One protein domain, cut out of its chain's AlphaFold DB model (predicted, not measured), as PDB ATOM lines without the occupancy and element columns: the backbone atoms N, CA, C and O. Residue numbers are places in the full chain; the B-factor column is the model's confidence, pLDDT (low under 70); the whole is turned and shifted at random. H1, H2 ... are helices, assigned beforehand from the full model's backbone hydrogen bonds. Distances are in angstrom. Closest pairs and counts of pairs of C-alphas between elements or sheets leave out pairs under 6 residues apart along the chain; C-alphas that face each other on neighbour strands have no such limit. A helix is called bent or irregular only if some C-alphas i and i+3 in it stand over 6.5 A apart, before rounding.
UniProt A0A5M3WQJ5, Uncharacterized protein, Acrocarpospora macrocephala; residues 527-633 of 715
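This is residues 527 to 633 of the 715 residues of an uncharacterized protein of Acrocarpospora macrocephala (UniProt A0A5M3WQJ5). Three helical hairpins follow one another along the longest axis of a compact, rounded body: H1 and H2 at one end, H3 and H4 in the middle, H5 and H6 at the other end. H6 crosses H4 and H3, H2 packs on H4, and a long stretch with no named element, residues 552 to 570, leads from the first hairpin to the second. The printed part has 107 residues, with six named helices in the order H1 to H6 and no named strand; the class is all helix. The radius of gyration of the C-alphas is 12.8 A, and the C-alphas span 34 by 29 by 23 A.

The longest helix, H6, is residues 616 to 629 and 20.0 A long, ending at C-alpha 629 at (75.067, 44.955, 85.356). It is irregular, with C-alphas 617 and 620 lying 7.3 A apart. H4, residues 586 to 598, measures 18.4 A from C-alpha 586 at (69.310, 51.686, 98.198). H5, residues 602 to 614, measures 18.1 A, and H3, residues 571 to 582, 17.1 A. H1, residues 531 to 539, begins at C-alpha 531 at (66.517, 61.146, 76.045) and is 12.2 A long; H2, residues 543 to 551, is 12.0 A long.

H6 touches H4 about perpendicular, at 78 degrees, with the C-alphas of Gly 593 and Val 626 closest at 4.5 A. H6 touches residues 575 to 579 of H3, about perpendicular at 81 degrees; the closest C-alphas are those of Leu 578 and Pro 621, 6.3 A. H5 and H6 form a hairpin, at a steep tilt of 42 degrees, opposite ways; the closest C-alphas, of Phe 612 and Arg 619, are 4.9 A apart. H3 and H4 form a hairpin at a shallow tilt of 23 degrees, opposite ways, with the C-alphas of Leu 578 and Val 589 closest at 5.4 A. H3 and H5 only just touch, with 3 pairs of C-alphas within 8 A, the closest being those of Val 571 and Thr 604, 6.9 A. H2 touches H4 at a steep tilt of 50 degrees, the same way; the C-alphas of Arg 547 and Val 588 are closest, 5.2 A. H1 and H2 form a hairpin at a shallow tilt of 33 degrees, only just short of steep, opposite ways, with the C-alphas of Leu 538 and Thr 546 closest at 5.8 A. H1 is apart from H4, H5 and H6. Every O i to N i+4 pair is within hydrogen-bond range in H1, H2, H3, H4 and H5; in H6 it is 5 of 10.

The two C-alphas farthest apart, those of Ala 561 and Pro 616, are 36.2 A apart. The printed part has no cut. The link from H2 to H3, 19 residues, is long, and the other links are tight. The mean pLDDT of the printed part is 88.0, and residues 553 to 563, within the long link, are under 70.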
ATOM      1  N   TRP A 527      61.508  56.237  76.139       86.88
ATOM      2  CA  TRP A 527      62.185  57.539  76.117       86.88
ATOM      3  C   TRP A 527      62.966  57.808  74.824       86.88
ATOM      4  O   TRP A 527      63.675  58.807  74.741       86.88
ATOM      5  N   ALA A 528      62.845  56.940  73.815       85.19
ATOM      6  CA  ALA A 528      63.509  57.118  72.529       85.19
ATOM      7  C   ALA A 528      63.055  58.426  71.849       85.19
ATOM      8  O   ALA A 528      61.858  58.667  71.678       85.19
ATOM      9  N   GLY A 529      64.007  59.280  71.473       87.75
ATOM     10  CA  GLY A 529      63.761  60.633  70.958       87.75
ATOM     11  C   GLY A 529      63.423  61.689  72.024       87.75
ATOM     12  O   GLY A 529      63.204  62.852  71.679       87.75
ATOM     13  N   TYR A 530      63.375  61.302  73.302       91.06
ATOM     14  CA  TYR A 530      63.137  62.159  74.470       91.06
ATOM     15  C   TYR A 530      64.232  61.980  75.539       91.06
ATOM     16  O   TYR A 530      64.031  62.319  76.708       91.06
ATOM     17  N   GLU A 531      65.403  61.472  75.151       90.62
ATOM     18  CA  GLU A 531      66.517  61.146  76.045       90.62
ATOM     19  C   GLU A 531      66.979  62.375  76.830       90.62
ATOM     20  O   GLU A 531      67.155  62.302  78.043       90.62
ATOM     21  N   ASP A 532      67.083  63.529  76.167       93.00
ATOM     22  CA  ASP A 532      67.460  64.791  76.810       93.00
ATOM     23  C   ASP A 532      66.478  65.186  77.921       93.00
ATOM     24  O   ASP A 532      66.894  65.666  78.972       93.00
ATOM     25  N   THR A 533      65.178  64.931  77.721       94.00
ATOM     26  CA  THR A 533      64.142  65.215  78.728       94.00
ATOM     27  C   THR A 533      64.294  64.298  79.938       94.00
ATOM     28  O   THR A 533      64.230  64.764  81.075       94.00
ATOM     29  N   LEU A 534      64.539  63.003  79.717       92.62
ATOM     30  CA  LEU A 534      64.812  62.056  80.800       92.62
ATOM     31  C   LEU A 534      66.052  62.480  81.598       92.62
ATOM     32  O   LEU A 534      66.021  62.514  82.828       92.62
ATOM     33  N   ILE A 535      67.133  62.837  80.902       93.62
ATOM     34  CA  ILE A 535      68.380  63.284  81.521       93.62
ATOM     35  C   ILE A 535      68.184  64.583  82.309       93.62
ATOM     36  O   ILE A 535      68.695  64.688  83.424       93.62
ATOM     37  N   GLU A 536      67.433  65.549  81.780       94.69
ATOM     38  CA  GLU A 536      67.104  66.798  82.473       94.69
ATOM     39  C   GLU A 536      66.345  66.537  83.782       94.69
ATOM     40  O   GLU A 536      66.725  67.059  84.830       94.69
ATOM     41  N   LEU A 537      65.339  65.660  83.757       94.88
ATOM     42  CA  LEU A 537      64.575  65.300  84.954       94.88
ATOM     43  C   LEU A 537      65.433  64.577  86.003       94.88
ATOM     44  O   LEU A 537      65.348  64.885  87.194       94.88
ATOM     45  N   LEU A 538      66.286  63.637  85.579       93.88
ATOM     46  CA  LEU A 538      67.220  62.937  86.470       93.88
ATOM     47  C   LEU A 538      68.281  63.890  87.051       93.88
ATOM     48  O   LEU A 538      68.741  63.696  88.181       93.88
ATOM     49  N   ARG A 539      68.632  64.967  86.328       94.81
ATOM     50  CA  ARG A 539      69.579  65.993  86.792       94.81
ATOM     51  C   ARG A 539      69.104  66.771  88.019       94.81
ATOM     52  O   ARG A 539      69.951  67.296  88.740       94.81
ATOM     53  N   TYR A 540      67.807  66.762  88.339       93.94
ATOM     54  CA  TYR A 540      67.303  67.349  89.588       93.94
ATOM     55  C   TYR A 540      67.783  66.640  90.856       93.94
ATOM     56  O   TYR A 540      67.685  67.214  91.936       93.94
ATOM     57  N   ARG A 541      68.288  65.399  90.762       91.38
ATOM     58  CA  ARG A 541      68.760  64.605  91.914       91.38
ATOM     59  C   ARG A 541      67.742  64.505  93.065       91.38
ATOM     60  O   ARG A 541      68.106  64.349  94.227       91.38
ATOM     61  N   LYS A 542      66.446  64.565  92.752       92.62
ATOM     62  CA  LYS A 542      65.377  64.368  93.737       92.62
ATOM     63  C   LYS A 542      65.091  62.889  93.900       92.62
ATOM     64  O   LYS A 542      64.800  62.215  92.912       92.62
ATOM     65  N   LEU A 543      65.106  62.414  95.143       91.44
ATOM     66  CA  LEU A 543      64.955  60.996  95.455       91.44
ATOM     67  C   LEU A 543      63.671  60.398  94.864       91.44
ATOM     68  O   LEU A 543      63.730  59.451  94.083       91.44
ATOM     69  N   LEU A 544      62.515  60.986  95.190       90.19
ATOM     70  CA  LEU A 544      61.216  60.456  94.772       90.19
ATOM     71  C   LEU A 544      61.035  60.482  93.247       90.19
ATOM     72  O   LEU A 544      60.545  59.513  92.676       90.19
ATOM     73  N   LEU A 545      61.476  61.556  92.586       93.31
ATOM     74  CA  LEU A 545      61.413  61.678  91.126       93.31
ATOM     75  C   LEU A 545      62.309  60.652  90.436       93.31
ATOM     76  O   LEU A 545      61.859  59.960  89.529       93.31
ATOM     77  N   THR A 546      63.554  60.525  90.898       93.06
ATOM     78  CA  THR A 546      64.520  59.557  90.360       93.06
ATOM     79  C   THR A 546      63.985  58.140  90.522       93.06
ATOM     80  O   THR A 546      63.949  57.388  89.552       93.06
ATOM     81  N   ARG A 547      63.482  57.799  91.718       90.50
ATOM     82  CA  ARG A 547      62.840  56.507  91.974       90.50
ATOM     83  C   ARG A 547      61.715  56.248  90.989       90.50
ATOM     84  O   ARG A 547      61.694  55.202  90.355       90.50
ATOM     85  N   SER A 548      60.797  57.200  90.843       90.44
ATOM     86  CA  SER A 548      59.616  56.976  90.024       90.44
ATOM     87  C   SER A 548      59.904  56.911  88.528       90.44
ATOM     88  O   SER A 548      59.265  56.121  87.844       90.44
ATOM     89  N   LEU A 549      60.873  57.680  88.025       91.06
ATOM     90  CA  LEU A 549      61.301  57.620  86.623       91.06
ATOM     91  C   LEU A 549      62.058  56.337  86.292       91.06
ATOM     92  O   LEU A 549      61.940  55.836  85.181       91.06
ATOM     93  N   LEU A 550      62.852  55.818  87.229       88.44
ATOM     94  CA  LEU A 550      63.629  54.607  86.987       88.44
ATOM     95  C   LEU A 550      62.837  53.333  87.303       88.44
ATOM     96  O   LEU A 550      63.073  52.311  86.682       88.44
ATOM     97  N   ASP A 551      61.856  53.348  88.204       81.56
ATOM     98  CA  ASP A 551      60.952  52.198  88.389       81.56
ATOM     99  C   ASP A 551      59.974  52.016  87.219       81.56
ATOM    100  O   ASP A 551      59.514  50.901  86.962       81.56
ATOM    101  N   ALA A 552      59.700  53.099  86.488       70.94
ATOM    102  CA  ALA A 552      58.932  53.142  85.252       70.94
ATOM    103  C   ALA A 552      59.659  52.383  84.126       70.94
ATOM    104  O   ALA A 552      60.256  52.978  83.239       70.94
ATOM    105  N   LYS A 553      59.664  51.045  84.213       65.62
ATOM    106  CA  LYS A 553      60.289  50.088  83.285       65.62
ATOM    107  C   LYS A 553      61.641  50.583  82.733       65.62
ATOM    108  O   LYS A 553      61.717  51.084  81.614       65.62
ATOM    109  N   ILE A 554      62.721  50.375  83.499       56.97
ATOM    110  CA  ILE A 554      64.096  50.559  82.993       56.97
ATOM    111  C   ILE A 554      64.251  49.789  81.674       56.97
ATOM    112  O   ILE A 554      63.766  48.654  81.597       56.97
ATOM    113  N   PRO A 555      64.968  50.346  80.680       55.66
ATOM    114  CA  PRO A 555      65.561  49.566  79.602       55.66
ATOM    115  C   PRO A 555      66.114  48.232  80.125       55.66
ATOM    116  O   PRO A 555      67.098  48.194  80.866       55.66
ATOM    117  N   SER A 556      65.451  47.128  79.788       51.28
ATOM    118  CA  SER A 556      66.046  45.803  79.934       51.28
ATOM    119  C   SER A 556      66.769  45.487  78.638       51.28
ATOM    120  O   SER A 556      66.273  45.823  77.562       51.28
ATOM    121  N   ARG A 557      67.905  44.789  78.725       50.78
ATOM    122  CA  ARG A 557      68.575  44.245  77.535       50.78
ATOM    123  C   ARG A 557      67.659  43.315  76.727       50.78
ATOM    124  O   ARG A 557      67.858  43.178  75.526       50.78
ATOM    125  N   ASP A 558      66.642  42.741  77.371       49.31
ATOM    126  CA  ASP A 558      65.689  41.809  76.759       49.31
ATOM    127  C   ASP A 558      64.553  42.495  75.985       49.31
ATOM    128  O   ASP A 558      63.802  41.823  75.281       49.31
ATOM    129  N   ASP A 559      64.406  43.821  76.104       59.50
ATOM    130  CA  ASP A 559      63.383  44.576  75.377       59.50
ATOM    131  C   ASP A 559      64.036  45.550  74.379       59.50
ATOM    132  O   ASP A 559      64.281  46.718  74.705       59.50
ATOM    133  N   PRO A 560      64.339  45.093  73.146       55.78
ATOM    134  CA  PRO A 560      65.039  45.898  72.147       55.78
ATOM    135  C   PRO A 560      64.282  47.173  71.754       55.78
ATOM    136  O   PRO A 560      64.901  48.107  71.251       55.78
ATOM    137  N   ALA A 561      62.972  47.257  72.019       53.59
ATOM    138  CA  ALA A 561      62.187  48.467  71.775       53.59
ATOM    139  C   ALA A 561      62.538  49.634  72.728       53.59
ATOM    140  O   ALA A 561      62.012  50.733  72.563       53.59
ATOM    141  N   TRP A 562      63.418  49.408  73.713       60.03
ATOM    142  CA  TRP A 562      63.705  50.336  74.813       60.03
ATOM    143  C   TRP A 562      65.197  50.562  75.048       60.03
ATOM    144  O   TRP A 562      65.573  51.165  76.052       60.03
ATOM    145  N   VAL A 563      66.057  50.092  74.141       69.44
ATOM    146  CA  VAL A 563      67.503  50.296  74.246       69.44
ATOM    147  C   VAL A 563      67.819  51.761  73.961       69.44
ATOM    148  O   VAL A 563      67.724  52.231  72.829       69.44
ATOM    149  N   LEU A 564      68.199  52.480  75.013       82.19
ATOM    150  CA  LEU A 564      68.747  53.825  74.908       82.19
ATOM    151  C   LEU A 564      70.260  53.730  74.676       82.19
ATOM    152  O   LEU A 564      70.915  52.817  75.178       82.19
ATOM    153  N   ASN A 565      70.812  54.677  73.920       87.69
ATOM    154  CA  ASN A 565      72.248  54.778  73.663       87.69
ATOM    155  C   ASN A 565      72.738  56.181  74.034       87.69
ATOM    156  O   ASN A 565      73.068  57.001  73.174       87.69
ATOM    157  N   ILE A 566      72.680  56.488  75.328       91.88
ATOM    158  CA  ILE A 566      72.917  57.833  75.846       91.88
ATOM    159  C   ILE A 566      74.410  58.045  76.067       91.88
ATOM    160  O   ILE A 566      75.066  57.307  76.804       91.88
ATOM    161  N   ARG A 567      74.941  59.123  75.495       94.56
ATOM    162  CA  ARG A 567      76.276  59.613  75.835       94.56
ATOM    163  C   ARG A 567      76.189  60.596  76.992       94.56
ATOM    164  O   ARG A 567      75.611  61.673  76.849       94.56
ATOM    165  N   LEU A 568      76.810  60.262  78.117       94.19
ATOM    166  CA  LEU A 568      76.876  61.152  79.274       94.19
ATOM    167  C   LEU A 568      78.183  61.949  79.236       94.19
ATOM    168  O   LEU A 568      79.265  61.372  79.260       94.19
ATOM    169  N   ALA A 569      78.082  63.278  79.185       87.06
ATOM    170  CA  ALA A 569      79.258  64.150  79.165       87.06
ATOM    171  C   ALA A 569      80.018  64.163  80.509       87.06
ATOM    172  O   ALA A 569      81.244  64.126  80.512       87.06
ATOM    173  N   ASP A 570      79.292  64.159  81.633       92.50
ATOM    174  CA  ASP A 570      79.843  64.324  82.988       92.50
ATOM    175  C   ASP A 570      79.740  63.013  83.789       92.50
ATOM    176  O   ASP A 570      78.932  62.902  84.712       92.50
ATOM    177  N   VAL A 571      80.497  61.976  83.422       95.69
ATOM    178  CA  VAL A 571      80.383  60.639  84.051       95.69
ATOM    179  C   VAL A 571      80.597  60.698  85.567       95.69
ATOM    180  O   VAL A 571      79.856  60.074  86.322       95.69
ATOM    181  N   GLU A 572      81.543  61.512  86.024       96.25
ATOM    182  CA  GLU A 572      81.846  61.746  87.434       96.25
ATOM    183  C   GLU A 572      80.619  62.268  88.199       96.25
ATOM    184  O   GLU A 572      80.331  61.790  89.294       96.25
ATOM    185  N   TRP A 573      79.834  63.169  87.593       96.62
ATOM    186  CA  TRP A 573      78.603  63.695  88.193       96.62
ATOM    187  C   TRP A 573      77.577  62.580  88.431       96.62
ATOM    188  O   TRP A 573      76.905  62.572  89.461       96.62
ATOM    189  N   TRP A 574      77.463  61.618  87.514       96.31
ATOM    190  CA  TRP A 574      76.537  60.492  87.662       96.31
ATOM    191  C   TRP A 574      76.994  59.495  88.719       96.31
ATOM    192  O   TRP A 574      76.175  58.999  89.493       96.31
ATOM    193  N   VAL A 575      78.299  59.236  88.804       95.62
ATOM    194  CA  VAL A 575      78.846  58.380  89.862       95.62
ATOM    195  C   VAL A 575      78.698  59.051  91.234       95.62
ATOM    196  O   VAL A 575      78.335  58.390  92.204       95.62
ATOM    197  N   ASP A 576      78.868  60.372  91.324       95.06
ATOM    198  CA  ASP A 576      78.596  61.130  92.553       95.06
ATOM    199  C   ASP A 576      77.107  61.112  92.937       95.06
ATOM    200  O   ASP A 576      76.774  61.113  94.124       95.06
ATOM    201  N   SER A 577      76.197  61.048  91.959       94.56
ATOM    202  CA  SER A 577      74.765  60.857  92.220       94.56
ATOM    203  C   SER A 577      74.457  59.512  92.877       94.56
ATOM    204  O   SER A 577      73.589  59.473  93.746       94.56
ATOM    205  N   LEU A 578      75.163  58.431  92.517       94.88
ATOM    206  CA  LEU A 578      74.998  57.134  93.192       94.88
ATOM    207  C   LEU A 578      75.303  57.267  94.688       94.88
ATOM    208  O   LEU A 578      74.487  56.881  95.518       94.88
ATOM    209  N   ARG A 579      76.428  57.908  95.028       91.19
ATOM    210  CA  ARG A 579      76.857  58.132  96.419       91.19
ATOM    211  C   ARG A 579      75.890  59.019  97.200       91.19
ATOM    212  O   ARG A 579      75.664  58.796  98.385       91.19
ATOM    213  N   LEU A 580      75.319  60.035  96.548       91.81
ATOM    214  CA  LEU A 580      74.306  60.896  97.162       91.81
ATOM    215  C   LEU A 580      73.081  60.078  97.596       91.81
ATOM    216  O   LEU A 580      72.603  60.229  98.720       91.81
ATOM    217  N   PHE A 581      72.589  59.205  96.716       92.38
ATOM    218  CA  PHE A 581      71.390  58.409  96.973       92.38
ATOM    219  C   PHE A 581      71.641  57.183  97.859       92.38
ATOM    220  O   PHE A 581      70.706  56.728  98.510       92.38
ATOM    221  N   GLU A 582      72.879  56.694  97.949       87.69
ATOM    222  CA  GLU A 582      73.281  55.565  98.806       87.69
ATOM    223  C   GLU A 582      72.903  55.777 100.269       87.69
ATOM    224  O   GLU A 582      72.365  54.877 100.906       87.69
ATOM    225  N   SER A 583      73.063  56.998 100.780       83.88
ATOM    226  CA  SER A 583      72.633  57.337 102.143       83.88
ATOM    227  C   SER A 583      71.116  57.489 102.329       83.88
ATOM    228  O   SER A 583      70.668  57.686 103.457       83.88
ATOM    229  N   MET A 584      70.328  57.457 101.250       88.44
ATOM    230  CA  MET A 584      68.907  57.824 101.262       88.44
ATOM    231  C   MET A 584      67.974  56.653 100.931       88.44
ATOM    232  O   MET A 584      66.988  56.456 101.634       88.44
ATOM    233  N   ASP A 585      68.238  55.911  99.853       87.94
ATOM    234  CA  ASP A 585      67.392  54.802  99.386       87.94
ATOM    235  C   ASP A 585      68.199  53.878  98.458       87.94
ATOM    236  O   ASP A 585      68.494  54.225  97.309       87.94
ATOM    237  N   TRP A 586      68.530  52.680  98.944       86.38
ATOM    238  CA  TRP A 586      69.310  51.686  98.198       86.38
ATOM    239  C   TRP A 586      68.668  51.306  96.854       86.38
ATOM    240  O   TRP A 586      69.376  51.046  95.878       86.38
ATOM    241  N   HIS A 587      67.333  51.310  96.776       86.75
ATOM    242  CA  HIS A 587      66.590  50.906  95.584       86.75
ATOM    243  C   HIS A 587      66.782  51.917  94.453       86.75
ATOM    244  O   HIS A 587      66.953  51.546  93.296       86.75
ATOM    245  N   VAL A 588      66.841  53.213  94.774       91.06
ATOM    246  CA  VAL A 588      67.118  54.260  93.774       91.06
ATOM    247  C   VAL A 588      68.523  54.127  93.208       91.06
ATOM    248  O   VAL A 588      68.718  54.305  92.005       91.06
ATOM    249  N   VAL A 589      69.497  53.783  94.050       92.31
ATOM    250  CA  VAL A 589      70.883  53.596  93.613       92.31
ATOM    251  C   VAL A 589      71.025  52.362  92.726       92.31
ATOM    252  O   VAL A 589      71.656  52.461  91.676       92.31
ATOM    253  N   ASP A 590      70.395  51.235  93.084       89.44
ATOM    254  CA  ASP A 590      70.323  50.035  92.232       89.44
ATOM    255  C   ASP A 590      69.802  50.382  90.830       89.44
ATOM    256  O   ASP A 590      70.411  50.038  89.810       89.44
ATOM    257  N   ARG A 591      68.684  51.111  90.794       90.06
ATOM    258  CA  ARG A 591      67.997  51.518  89.571       90.06
ATOM    259  C   ARG A 591      68.840  52.480  88.736       90.06
ATOM    260  O   ARG A 591      68.942  52.304  87.521       90.06
ATOM    261  N   LEU A 592      69.491  53.457  89.368       93.38
ATOM    262  CA  LEU A 592      70.383  54.400  88.691       93.38
ATOM    263  C   LEU A 592      71.643  53.704  88.168       93.38
ATOM    264  O   LEU A 592      72.051  53.941  87.035       93.38
ATOM    265  N   GLY A 593      72.227  52.797  88.946       93.12
ATOM    266  CA  GLY A 593      73.369  51.997  88.522       93.12
ATOM    267  C   GLY A 593      73.042  51.118  87.311       93.12
ATOM    268  O   GLY A 593      73.813  51.067  86.350       93.12
ATOM    269  N   ARG A 594      71.842  50.516  87.285       90.44
ATOM    270  CA  ARG A 594      71.320  49.806  86.106       90.44
ATOM    271  C   ARG A 594      71.158  50.719  84.899       90.44
ATOM    272  O   ARG A 594      71.564  50.335  83.805       90.44
ATOM    273  N   PHE A 595      70.589  51.908  85.089       91.56
ATOM    274  CA  PHE A 595      70.471  52.903  84.026       91.56
ATOM    275  C   PHE A 595      71.846  53.235  83.429       91.56
ATOM    276  O   PHE A 595      72.021  53.141  82.218       91.56
ATOM    277  N   LEU A 596      72.850  53.511  84.267       93.50
ATOM    278  CA  LEU A 596      74.210  53.795  83.802       93.50
ATOM    279  C   LEU A 596      74.831  52.614  83.046       93.50
ATOM    280  O   LEU A 596      75.492  52.825  82.034       93.50
ATOM    281  N   ALA A 597      74.598  51.378  83.484       90.94
ATOM    282  CA  ALA A 597      75.154  50.192  82.836       90.94
ATOM    283  C   ALA A 597      74.507  49.872  81.471       90.94
ATOM    284  O   ALA A 597      75.200  49.477  80.527       90.94
ATOM    285  N   VAL A 598      73.182  50.019  81.364       86.94
ATOM    286  CA  VAL A 598      72.398  49.494  80.231       86.94
ATOM    287  C   VAL A 598      71.994  50.573  79.226       86.94
ATOM    288  O   VAL A 598      71.973  50.288  78.034       86.94
ATOM    289  N   ALA A 599      71.705  51.798  79.673       88.75
ATOM    290  CA  ALA A 599      71.176  52.869  78.823       88.75
ATOM    291  C   ALA A 599      72.258  53.767  78.195       88.75
ATOM    292  O   ALA A 599      71.927  54.674  77.427       88.75
ATOM    293  N   THR A 600      73.533  53.568  78.549       91.88
ATOM    294  CA  THR A 600      74.643  54.410  78.079       91.88
ATOM    295  C   THR A 600      75.455  53.763  76.961       91.88
ATOM    296  O   THR A 600      75.461  52.539  76.804       91.88
ATOM    297  N   ASP A 601      76.140  54.601  76.183       92.06
ATOM    298  CA  ASP A 601      77.012  54.165  75.093       92.06
ATOM    299  C   ASP A 601      78.350  53.579  75.584       92.06
ATOM    300  O   ASP A 601      78.780  53.779  76.725       92.06
ATOM    301  N   ASP A 602      79.062  52.879  74.697       92.12
ATOM    302  CA  ASP A 602      80.354  52.257  75.028       92.12
ATOM    303  C   ASP A 602      81.400  53.278  75.475       92.12
ATOM    304  O   ASP A 602      82.233  52.985  76.329       92.12
ATOM    305  N   THR A 603      81.339  54.503  74.948       95.00
ATOM    306  CA  THR A 603      82.258  55.577  75.350       95.00
ATOM    307  C   THR A 603      82.069  55.930  76.826       95.00
ATOM    308  O   THR A 603      83.045  56.031  77.573       95.00
ATOM    309  N   THR A 604      80.819  56.059  77.268       95.81
ATOM    310  CA  THR A 604      80.456  56.309  78.667       95.81
ATOM    311  C   THR A 604      80.867  55.134  79.559       95.81
ATOM    312  O   THR A 604      81.478  55.341  80.609       95.81
ATOM    313  N   ARG A 605      80.622  53.890  79.122       94.62
ATOM    314  CA  ARG A 605      81.025  52.674  79.854       94.62
ATOM    315  C   ARG A 605      82.536  52.558  80.037       94.62
ATOM    316  O   ARG A 605      83.002  52.344  81.155       94.62
ATOM    317  N   GLN A 606      83.311  52.781  78.978       94.56
ATOM    318  CA  GLN A 606      84.776  52.775  79.044       94.56
ATOM    319  C   GLN A 606      85.311  53.887  79.952       94.56
ATOM    320  O   GLN A 606      86.281  53.683  80.686       94.56
ATOM    321  N   ARG A 607      84.651  55.053  79.985       96.31
ATOM    322  CA  ARG A 607      85.001  56.118  80.932       96.31
ATOM    323  C   ARG A 607      84.764  55.698  82.385       96.31
ATOM    324  O   ARG A 607      85.601  56.015  83.225       96.31
ATOM    325  N   MET A 608      83.690  54.963  82.685       96.75
ATOM    326  CA  MET A 608      83.448  54.413  84.028       96.75
ATOM    327  C   MET A 608      84.528  53.399  84.438       96.75
ATOM    328  O   MET A 608      85.044  53.484  85.551       96.75
ATOM    329  N   ILE A 609      84.944  52.503  83.536       96.19
ATOM    330  CA  ILE A 609      86.054  51.559  83.780       96.19
ATOM    331  C   ILE A 609      87.364  52.317  84.047       96.19
ATOM    332  O   ILE A 609      88.071  52.040  85.016       96.19
ATOM    333  N   LEU A 610      87.666  53.338  83.239       96.50
ATOM    334  CA  LEU A 610      88.847  54.177  83.435       96.50
ATOM    335  C   LEU A 610      88.829  54.892  84.795       96.50
ATOM    336  O   LEU A 610      89.860  54.942  85.468       96.50
ATOM    337  N   LEU A 611      87.680  55.432  85.213       96.62
ATOM    338  CA  LEU A 611      87.522  56.058  86.529       96.62
ATOM    339  C   LEU A 611      87.763  55.058  87.664       96.62
ATOM    340  O   LEU A 611      88.453  55.394  88.621       96.62
ATOM    341  N   PHE A 612      87.266  53.827  87.542       96.81
ATOM    342  CA  PHE A 612      87.493  52.778  88.537       96.81
ATOM    343  C   PHE A 612      88.981  52.445  88.724       96.81
ATOM    344  O   PHE A 612      89.471  52.360  89.856       96.81
ATOM    345  N   ASN A 613      89.711  52.304  87.616       97.06
ATOM    346  CA  ASN A 613      91.143  52.011  87.626       97.06
ATOM    347  C   ASN A 613      91.948  53.189  88.210       97.06
ATOM    348  O   ASN A 613      92.726  53.025  89.151       97.06
ATOM    349  N   THR A 614      91.687  54.409  87.727       96.38
ATOM    350  CA  THR A 614      92.542  55.581  87.995       96.38
ATOM    351  C   THR A 614      92.179  56.403  89.232       96.38
ATOM    352  O   THR A 614      93.039  57.112  89.755       96.38
ATOM    353  N   ALA A 615      90.940  56.329  89.727       95.25
ATOM    354  CA  ALA A 615      90.442  57.182  90.804       95.25
ATOM    355  C   ALA A 615      89.737  56.353  91.900       95.25
ATOM    356  O   ALA A 615      88.540  56.068  91.803       95.25
ATOM    357  N   PRO A 616      90.446  56.006  92.998       93.50
ATOM    358  CA  PRO A 616      89.924  55.140  94.061       93.50
ATOM    359  C   PRO A 616      88.588  55.581  94.677       93.50
ATOM    360  O   PRO A 616      87.811  54.737  95.115       93.50
ATOM    361  N   THR A 617      88.286  56.884  94.677       93.75
ATOM    362  CA  THR A 617      87.032  57.454  95.204       93.75
ATOM    363  C   THR A 617      85.779  56.980  94.472       93.75
ATOM    364  O   THR A 617      84.693  57.041  95.044       93.75
ATOM    365  N   TYR A 618      85.912  56.517  93.227       95.12
ATOM    366  CA  TYR A 618      84.796  56.034  92.411       95.12
ATOM    367  C   TYR A 618      84.659  54.509  92.422       95.12
ATOM    368  O   TYR A 618      83.708  53.990  91.841       95.12
ATOM    369  N   ARG A 619      85.564  53.779  93.090       95.00
ATOM    370  CA  ARG A 619      85.566  52.311  93.055       95.00
ATOM    371  C   ARG A 619      84.305  51.704  93.657       95.00
ATOM    372  O   ARG A 619      83.613  50.968  92.966       95.00
ATOM    373  N   GLN A 620      83.977  52.063  94.898       93.12
ATOM    374  CA  GLN A 620      82.818  51.515  95.613       93.12
ATOM    375  C   GLN A 620      81.486  51.681  94.851       93.12
ATOM    376  O   GLN A 620      80.872  50.664  94.533       93.12
ATOM    377  N   PRO A 621      81.055  52.899  94.454       93.94
ATOM    378  CA  PRO A 621      79.757  53.063  93.796       93.94
ATOM    379  C   PRO A 621      79.679  52.359  92.431       93.94
ATOM    380  O   PRO A 621      78.628  51.839  92.060       93.94
ATOM    381  N   LEU A 622      80.780  52.315  91.673       95.81
ATOM    382  CA  LEU A 622      80.820  51.587  90.403       95.81
ATOM    383  C   LEU A 622      80.756  50.071  90.620       95.81
ATOM    384  O   LEU A 622      80.013  49.392  89.909       95.81
ATOM    385  N   HIS A 623      81.495  49.561  91.607       93.38
ATOM    386  CA  HIS A 623      81.527  48.147  91.971       93.38
ATOM    387  C   HIS A 623      80.165  47.622  92.425       93.38
ATOM    388  O   HIS A 623      79.753  46.569  91.957       93.38
ATOM    389  N   ASP A 624      79.461  48.333  93.306       89.75
ATOM    390  CA  ASP A 624      78.211  47.816  93.876       89.75
ATOM    391  C   ASP A 624      77.016  48.031  92.921       89.75
ATOM    392  O   ASP A 624      76.130  47.177  92.784       89.75
ATOM    393  N   TYR A 625      76.995  49.144  92.173       91.31
ATOM    394  CA  TYR A 625      75.785  49.568  91.457       91.31
ATOM    395  C   TYR A 625      75.873  49.528  89.928       91.31
ATOM    396  O   TYR A 625      74.846  49.347  89.274       91.31
ATOM    397  N   VAL A 626      77.053  49.618  89.315       93.88
ATOM    398  CA  VAL A 626      77.162  49.669  87.842       93.88
ATOM    399  C   VAL A 626      77.687  48.357  87.270       93.88
ATOM    400  O   VAL A 626      77.030  47.722  86.448       93.88
ATOM    401  N   PHE A 627      78.860  47.922  87.717       93.94
ATOM    402  CA  PHE A 627      79.597  46.807  87.122       93.94
ATOM    403  C   PHE A 627      78.907  45.442  87.189       93.94
ATOM    404  O   PHE A 627      78.980  44.734  86.187       93.94
ATOM    405  N   PRO A 628      78.137  45.087  88.237       88.56
ATOM    406  CA  PRO A 628      77.379  43.834  88.257       88.56
ATOM    407  C   PRO A 628      76.337  43.729  87.131       88.56
ATOM    408  O   PRO A 628      75.759  42.670  86.915       88.56
ATOM    409  N   ARG A 629      76.063  44.836  86.427       87.19
ATOM    410  CA  ARG A 629      75.067  44.955  85.356       87.19
ATOM    411  C   ARG A 629      75.729  45.146  83.975       87.19
ATOM    412  O   ARG A 629      75.035  45.336  82.974       87.19
ATOM    413  N   LEU A 630      77.062  45.105  83.885       87.75
ATOM    414  CA  LEU A 630      77.824  45.153  82.630       87.75
ATOM    415  C   LEU A 630      78.212  43.733  82.186       87.75
ATOM    416  O   LEU A 630      78.890  43.032  82.925       87.75
ATOM    417  N   ASP A 631      77.822  43.324  80.972       73.75
ATOM    418  CA  ASP A 631      78.092  41.958  80.473       73.75
ATOM    419  C   ASP A 631      79.527  41.760  79.958       73.75
ATOM    420  O   ASP A 631      79.986  40.630  79.832       73.75
ATOM    421  N   GLU A 632      80.228  42.843  79.624       79.12
ATOM    422  CA  GLU A 632      81.512  42.808  78.904       79.12
ATOM    423  C   GLU A 632      82.729  42.965  79.829       79.12
ATOM    424  O   GLU A 632      83.817  43.338  79.389       79.12
ATOM    425  N   LEU A 633      82.558  42.726  81.131       90.44
ATOM    426  CA  LEU A 633      83.665  42.801  82.077       90.44
ATOM    427  C   LEU A 633      84.412  41.469  82.147       90.44
ATOM    428  O   LEU A 633      83.825  40.420  82.392       90.44
TER     429      LEU A 633